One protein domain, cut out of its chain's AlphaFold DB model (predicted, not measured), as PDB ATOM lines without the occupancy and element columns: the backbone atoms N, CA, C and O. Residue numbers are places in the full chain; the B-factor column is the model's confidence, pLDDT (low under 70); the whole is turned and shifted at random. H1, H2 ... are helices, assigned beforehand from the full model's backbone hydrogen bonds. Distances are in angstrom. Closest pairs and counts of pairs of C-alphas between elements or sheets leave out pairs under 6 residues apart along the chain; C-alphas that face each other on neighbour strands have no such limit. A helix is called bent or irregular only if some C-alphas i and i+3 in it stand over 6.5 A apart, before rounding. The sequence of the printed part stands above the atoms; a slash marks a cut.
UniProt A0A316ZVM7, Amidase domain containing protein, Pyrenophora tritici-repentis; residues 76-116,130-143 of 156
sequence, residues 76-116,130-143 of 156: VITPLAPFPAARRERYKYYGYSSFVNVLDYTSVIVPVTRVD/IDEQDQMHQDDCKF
ATOM      1  N   VAL A  76     -32.978  17.242  21.113       95.19
ATOM      2  CA  VAL A  76     -31.980  16.933  20.076       95.19
ATOM      3  C   VAL A  76     -30.826  17.926  20.176       95.19
ATOM      4  O   VAL A  76     -31.041  19.137  20.195       95.19
ATOM      5  N   ILE A  77     -29.598  17.408  20.206       96.19
ATOM      6  CA  ILE A  77     -28.370  18.204  20.127       96.19
ATOM      7  C   ILE A  77     -27.829  18.081  18.704       96.19
ATOM      8  O   ILE A  77     -27.561  16.982  18.229       96.19
ATOM      9  N   THR A  78     -27.669  19.215  18.029       95.75
ATOM     10  CA  THR A  78     -27.163  19.296  16.654       95.75
ATOM     11  C   THR A  78     -26.233  20.501  16.513       95.75
ATOM     12  O   THR A  78     -26.410  21.488  17.235       95.75
ATOM     13  N   PRO A  79     -25.253  20.471  15.589       94.75
ATOM     14  CA  PRO A  79     -24.581  21.686  15.141       94.75
ATOM     15  C   PRO A  79     -25.595  22.730  14.655       94.75
ATOM     16  O   PRO A  79     -26.664  22.362  14.175       94.75
ATOM     17  N   LEU A  80     -25.246  24.017  14.750       93.94
ATOM     18  CA  LEU A  80     -26.034  25.126  14.185       93.94
ATOM     19  C   LEU A  80     -25.700  25.385  12.708       93.94
ATOM     20  O   LEU A  80     -26.564  25.754  11.918       93.94
ATOM     21  N   ALA A  81     -24.432  25.224  12.342       92.19
ATOM     22  CA  ALA A  81     -23.908  25.454  11.005       92.19
ATOM     23  C   ALA A  81     -22.694  24.538  10.776       92.19
ATOM     24  O   ALA A  81     -22.021  24.179  11.746       92.19
ATOM     25  N   PRO A  82     -22.370  24.187   9.516       89.69
ATOM     26  CA  PRO A  82     -21.175  23.405   9.193       89.69
ATOM     27  C   PRO A  82     -19.881  24.242   9.227       89.69
ATOM     28  O   PRO A  82     -18.813  23.767   8.861       89.69
ATOM     29  N   PHE A  83     -19.965  25.509   9.631       88.75
ATOM     30  CA  PHE A  83     -18.860  26.460   9.692       88.75
ATOM     31  C   PHE A  83     -18.979  27.317  10.962       88.75
ATOM     32  O   PHE A  83     -20.068  27.402  11.531       88.75
ATOM     33  N   PRO A  84     -17.888  27.970  11.415       89.19
ATOM     34  CA  PRO A  84     -17.935  28.933  12.513       89.19
ATOM     35  C   PRO A  84     -18.647  30.224  12.056       89.19
ATOM     36  O   PRO A  84     -19.840  30.229  11.774       89.19
ATOM     37  N   ALA A  85     -17.938  31.347  11.937       87.94
ATOM     38  CA  ALA A  85     -18.491  32.543  11.314       87.94
ATOM     39  C   ALA A  85     -18.407  32.421   9.785       87.94
ATOM     40  O   ALA A  85     -17.318  32.257   9.230       87.94
ATOM     41  N   ALA A  86     -19.547  32.533   9.100       86.75
ATOM     42  CA  ALA A  86     -19.555  32.583   7.645       86.75
ATOM     43  C   ALA A  86     -18.763  33.800   7.154       86.75
ATOM     44  O   ALA A  86     -18.927  34.922   7.640       86.75
ATOM     45  N   ARG A  87     -17.930  33.589   6.135       85.81
ATOM     46  CA  ARG A  87     -17.326  34.698   5.395       85.81
ATOM     47  C   ARG A  87     -18.423  35.473   4.665       85.81
ATOM     48  O   ARG A  87     -19.483  34.922   4.352       85.81
ATOM     49  N   ARG A  88     -18.150  36.742   4.357       87.94
ATOM     50  CA  ARG A  88     -19.057  37.584   3.568       87.94
ATOM     51  C   ARG A  88     -19.517  36.826   2.314       87.94
ATOM     52  O   ARG A  88     -18.682  36.299   1.585       87.94
ATOM     53  N   GLU A  89     -20.837  36.765   2.114       87.94
ATOM     54  CA  GLU A  89     -21.502  36.103   0.974       87.94
ATOM     55  C   GLU A  89     -21.289  34.571   0.893       87.94
ATOM     56  O   GLU A  89     -21.506  33.961  -0.152       87.94
ATOM     57  N   ARG A  90     -20.880  33.916   1.992       88.25
ATOM     58  CA  ARG A  90     -20.631  32.458   2.049       88.25
ATOM     59  C   ARG A  90     -21.548  31.686   2.999       88.25
ATOM     60  O   ARG A  90     -21.304  30.513   3.262       88.25
ATOM     61  N   TYR A  91     -22.625  32.298   3.488       88.94
ATOM     62  CA  TYR A  91     -23.642  31.579   4.257       88.94
ATOM     63  C   TYR A  91     -24.583  30.831   3.301       88.94
ATOM     64  O   TYR A  91     -25.541  31.406   2.788       88.94
ATOM     65  N   LYS A  92     -24.284  29.557   3.021       86.38
ATOM     66  CA  LYS A  92     -24.987  28.774   1.983       86.38
ATOM     67  C   LYS A  92     -25.760  27.552   2.498       86.38
ATOM     68  O   LYS A  92     -26.340  26.830   1.693       86.38
ATOM     69  N   TYR A  93     -25.787  27.321   3.812       90.00
ATOM     70  CA  TYR A  93     -26.469  26.171   4.413       90.00
ATOM     71  C   TYR A  93     -27.320  26.573   5.602       90.00
ATOM     72  O   TYR A  93     -26.817  27.138   6.569       90.00
ATOM     73  N   TYR A  94     -28.598  26.218   5.538       91.12
ATOM     74  CA  TYR A  94     -29.571  26.475   6.599       91.12
ATOM     75  C   TYR A  94     -30.160  25.180   7.178       91.12
ATOM     76  O   TYR A  94     -31.029  25.240   8.041       91.12
ATOM     77  N   GLY A  95     -29.725  23.999   6.718       91.94
ATOM     78  CA  GLY A  95     -30.357  22.718   7.071       91.94
ATOM     79  C   GLY A  95     -30.368  22.427   8.573       91.94
ATOM     80  O   GLY A  95     -31.369  21.946   9.095       91.94
ATOM     81  N   TYR A  96     -29.312  22.829   9.281       94.00
ATOM     82  CA  TYR A  96     -29.160  22.635  10.725       94.00
ATOM     83  C   TYR A  96     -30.046  23.533  11.601       94.00
ATOM     84  O   TYR A  96     -30.146  23.301  12.801       94.00
ATOM     85  N   SER A  97     -30.704  24.543  11.032       94.38
ATOM     86  CA  SER A  97     -31.550  25.477  11.787       94.38
ATOM     87  C   SER A  97     -32.967  25.584  11.233       94.38
ATOM     88  O   SER A  97     -33.912  25.818  11.981       94.38
ATOM     89  N   SER A  98     -33.155  25.394   9.924       94.56
ATOM     90  CA  SER A  98     -34.459  25.551   9.274       94.56
ATOM     91  C   SER A  98     -35.504  24.568   9.791       94.56
ATOM     92  O   SER A  98     -36.677  24.930   9.878       94.56
ATOM     93  N   PHE A  99     -35.102  23.346  10.161       94.88
ATOM     94  CA  PHE A  99     -36.041  22.333  10.646       94.88
ATOM     95  C   PHE A  99     -36.745  22.761  11.942       94.88
ATOM     96  O   PHE A  99     -37.909  22.426  12.127       94.88
ATOM     97  N   VAL A 100     -36.081  23.555  12.793       95.75
ATOM     98  CA  VAL A 100     -36.654  24.081  14.042       95.75
ATOM     99  C   VAL A 100     -37.888  24.934  13.739       95.75
ATOM    100  O   VAL A 100     -38.957  24.703  14.297       95.75
ATOM    101  N   ASN A 101     -37.770  25.850  12.772       94.00
ATOM    102  CA  ASN A 101     -38.876  26.705  12.332       94.00
ATOM    103  C   ASN A 101     -39.973  25.904  11.618       94.00
ATOM    104  O   ASN A 101     -41.162  26.147  11.811       94.00
ATOM    105  N   VAL A 102     -39.579  24.942  10.775       95.31
ATOM    106  CA  VAL A 102     -40.519  24.082  10.037       95.31
ATOM    107  C   VAL A 102     -41.362  23.242  10.993       95.31
ATOM    108  O   VAL A 102     -42.567  23.114  10.781       95.31
ATOM    109  N   LEU A 103     -40.751  22.679  12.035       96.06
ATOM    110  CA  LEU A 103     -41.411  21.785  12.985       96.06
ATOM    111  C   LEU A 103     -42.058  22.507  14.170       96.06
ATOM    112  O   LEU A 103     -42.798  21.865  14.907       96.06
ATOM    113  N   ASP A 104     -41.881  23.828  14.286       95.38
ATOM    114  CA  ASP A 104     -42.425  24.645  15.385       95.38
ATOM    115  C   ASP A 104     -41.807  24.334  16.753       95.38
ATOM    116  O   ASP A 104     -42.481  24.329  17.784       95.38
ATOM    117  N   TYR A 105     -40.511  24.030  16.771       95.94
ATOM    118  CA  TYR A 105     -39.800  23.751  18.010       95.94
ATOM    119  C   TYR A 105     -39.088  24.975  18.561       95.94
ATOM    120  O   TYR A 105     -38.683  25.884  17.840       95.94
ATOM    121  N   THR A 106     -38.908  24.972  19.879       96.75
ATOM    122  CA  THR A 106     -38.008  25.909  20.544       96.75
ATOM    123  C   THR A 106     -36.569  25.418  20.432       96.75
ATOM    124  O   THR A 106     -36.312  24.217  20.345       96.75
ATOM    125  N   SER A 107     -35.617  26.345  20.440       97.06
ATOM    126  CA  SER A 107     -34.194  26.017  20.438       97.06
ATOM    127  C   SER A 107     -33.392  27.040  21.231       97.06
ATOM    128  O   SER A 107     -33.825  28.172  21.448       97.06
ATOM    129  N   VAL A 108     -32.204  26.626  21.661       97.25
ATOM    130  CA  VAL A 108     -31.209  27.482  22.305       97.25
ATOM    131  C   VAL A 108     -29.840  27.170  21.715       97.25
ATOM    132  O   VAL A 108     -29.551  26.024  21.374       97.25
ATOM    133  N   ILE A 109     -28.996  28.192  21.596       95.56
ATOM    134  CA  ILE A 109     -27.626  28.049  21.107       95.56
ATOM    135  C   ILE A 109     -26.667  28.121  22.287       95.56
ATOM    136  O   ILE A 109     -26.646  29.106  23.023       95.56
ATOM    137  N   VAL A 110     -25.853  27.079  22.435       96.06
ATOM    138  CA  VAL A 110     -24.804  26.996  23.451       96.06
ATOM    139  C   VAL A 110     -23.449  26.980  22.739       96.06
ATOM    140  O   VAL A 110     -23.204  26.077  21.939       96.06
ATOM    141  N   PRO A 111     -22.554  27.953  22.985       94.88
ATOM    142  CA  PRO A 111     -21.196  27.903  22.455       94.88
ATOM    143  C   PRO A 111     -20.434  26.702  23.034       94.88
ATOM    144  O   PRO A 111     -20.255  26.616  24.246       94.88
ATOM    145  N   VAL A 112     -19.982  25.785  22.173       94.88
ATOM    146  CA  VAL A 112     -19.296  24.545  22.598       94.88
ATOM    147  C   VAL A 112     -17.782  24.578  22.403       94.88
ATOM    148  O   VAL A 112     -17.056  23.921  23.141       94.88
ATOM    149  N   THR A 113     -17.286  25.326  21.414       93.25
ATOM    150  CA  THR A 113     -15.855  25.383  21.086       93.25
ATOM    151  C   THR A 113     -15.493  26.661  20.322       93.25
ATOM    152  O   THR A 113     -16.361  27.472  19.987       93.25
ATOM    153  N   ARG A 114     -14.197  26.849  20.053       92.56
ATOM    154  CA  ARG A 114     -13.631  27.896  19.194       92.56
ATOM    155  C   ARG A 114     -12.784  27.242  18.106       92.56
ATOM    156  O   ARG A 114     -12.144  26.233  18.365       92.56
ATOM    157  N   VAL A 115     -12.772  27.852  16.925       90.56
ATOM    158  CA  VAL A 115     -11.921  27.433  15.804       90.56
ATOM    159  C   VAL A 115     -10.614  28.225  15.838       90.56
ATOM    160  O   VAL A 115     -10.641  29.455  15.937       90.56
ATOM    161  N   ASP A 116      -9.486  27.532  15.723       88.81
ATOM    162  CA  ASP A 116      -8.144  28.089  15.590       88.81
ATOM    163  C   ASP A 116      -7.576  27.781  14.200       88.81
ATOM    164  O   ASP A 116      -7.220  26.655  13.874       88.81
ATOM    165  N   ILE A 130     -20.007  14.156   0.675       93.62
ATOM    166  CA  ILE A 130     -21.248  13.381   0.560       93.62
ATOM    167  C   ILE A 130     -22.029  13.814  -0.689       93.62
ATOM    168  O   ILE A 130     -22.620  12.982  -1.378       93.62
ATOM    169  N   ASP A 131     -22.007  15.111  -0.993       93.62
ATOM    170  CA  ASP A 131     -22.626  15.714  -2.170       93.62
ATOM    171  C   ASP A 131     -21.909  17.015  -2.589       93.62
ATOM    172  O   ASP A 131     -20.890  17.419  -2.020       93.62
ATOM    173  N   GLU A 132     -22.429  17.684  -3.620       93.19
ATOM    174  CA  GLU A 132     -21.875  18.947  -4.122       93.19
ATOM    175  C   GLU A 132     -21.944  20.088  -3.095       93.19
ATOM    176  O   GLU A 132     -21.061  20.950  -3.067       93.19
ATOM    177  N   GLN A 133     -22.979  20.115  -2.248       90.31
ATOM    178  CA  GLN A 133     -23.141  21.152  -1.231       90.31
ATOM    179  C   GLN A 133     -22.083  20.990  -0.139       90.31
ATOM    180  O   GLN A 133     -21.458  21.971   0.266       90.31
ATOM    181  N   ASP A 134     -21.835  19.756   0.280       90.19
ATOM    182  CA  ASP A 134     -20.791  19.396   1.226       90.19
ATOM    183  C   ASP A 134     -19.393  19.758   0.694       90.19
ATOM    184  O   ASP A 134     -18.634  20.477   1.353       90.19
ATOM    185  N   GLN A 135     -19.092  19.397  -0.561       90.56
ATOM    186  CA  GLN A 135     -17.844  19.792  -1.223       90.56
ATOM    187  C   GLN A 135     -17.687  21.320  -1.273       90.56
ATOM    188  O   GLN A 135     -16.616  21.853  -0.981       90.56
ATOM    189  N   MET A 136     -18.763  22.049  -1.581       88.75
ATOM    190  CA  MET A 136     -18.749  23.511  -1.611       88.75
ATOM    191  C   MET A 136     -18.417  24.120  -0.239       88.75
ATOM    192  O   MET A 136     -17.681  25.109  -0.176       88.75
ATOM    193  N   HIS A 137     -18.932  23.557   0.858       87.06
ATOM    194  CA  HIS A 137     -18.585  24.010   2.209       87.06
ATOM    195  C   HIS A 137     -17.131  23.711   2.559       87.06
ATOM    196  O   HIS A 137     -16.439  24.592   3.082       87.06
ATOM    197  N   GLN A 138     -16.646  22.524   2.197       86.75
ATOM    198  CA  GLN A 138     -15.244  22.160   2.365       86.75
ATOM    199  C   GLN A 138     -14.314  23.087   1.565       86.75
ATOM    200  O   GLN A 138     -13.241  23.468   2.035       86.75
ATOM    201  N   ASP A 139     -14.721  23.517   0.372       86.19
ATOM    202  CA  ASP A 139     -13.938  24.430  -0.459       86.19
ATOM    203  C   ASP A 139     -13.977  25.886  -0.004       86.19
ATOM    204  O   ASP A 139     -12.991  26.607  -0.190       86.19
ATOM    205  N   ASP A 140     -15.069  26.316   0.629       82.62
ATOM    206  CA  ASP A 140     -15.159  27.623   1.282       82.62
ATOM    207  C   ASP A 140     -14.330  27.668   2.590       82.62
ATOM    208  O   ASP A 140     -13.966  28.767   3.035       82.62
ATOM    209  N   CYS A 141     -13.923  26.509   3.135       76.81
ATOM    210  CA  CYS A 141     -12.960  26.349   4.235       76.81
ATOM    211  C   CYS A 141     -11.515  26.688   3.804       76.81
ATOM    212  O   CYS A 141     -10.564  25.929   3.983       76.81
ATOM    213  N   LYS A 142     -11.324  27.859   3.184       65.69
ATOM    214  CA  LYS A 142      -9.999  28.415   2.897       65.69
ATOM    215  C   LYS A 142      -9.492  29.124   4.141       65.69
ATOM    216  O   LYS A 142     -10.163  30.024   4.652       65.69
ATOM    217  N   PHE A 143      -8.279  28.789   4.571       55.50
ATOM    218  CA  PHE A 143      -7.537  29.608   5.525       55.50
ATOM    219  C   PHE A 143      -7.605  31.071   5.116       55.50
ATOM    220  O   PHE A 143      -7.343  31.422   3.968       55.50
TER     221      PHE A 143
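Overview. This is residues 76 to 116 and 130 to 143 of the 156 residues of the protein "Amidase domain containing protein" of Pyrenophora tritici-repentis (UniProt A0A316ZVM7). With little regular structure, this is a loose frame of loops with two short helices set apart, H1 towards one end and H2 towards the other. Residues 76 to 94 wind through the middle, residues 104 to 116 run along one side, and residues 99 to 106, of which 99 to 103 belong to H1, stick out. The printed part has 55 residues, 18 of them in the two named helices, H1 then H2, with no named strand; the class is all helix. The whole is loose, with a radius of gyration of the C-alphas of 12.7 A and spans of 35 by 26 by 22 A.

Arrangement. H1, residues 95 to 103, and H2, residues 132 to 140, are apart. H1 is only just irregular: C-alphas 96 and 99 are 6.9 A apart. In H2 every O i to N i+4 pair is within hydrogen-bond range; in H1 2 of 5 are, beside 3 of 6 O i to N i+3 pairs.

Along the chain. H1 runs 12.6 A from C-alpha 95 at (-30.357, 22.718, 7.071). H2 runs 12.2 A to C-alpha 140 at (-15.159, 27.623, 1.282).

Size, cuts and confidence. The farthest C-alphas, of Asp 104 and Phe 143, are 36.6 A apart. Residues 117 to 129 are not printed; C-alphas 116 and 130 are 24.8 A apart across this cut, in the link from H1 to H2. Residues 142 to 143 have pLDDT under 70.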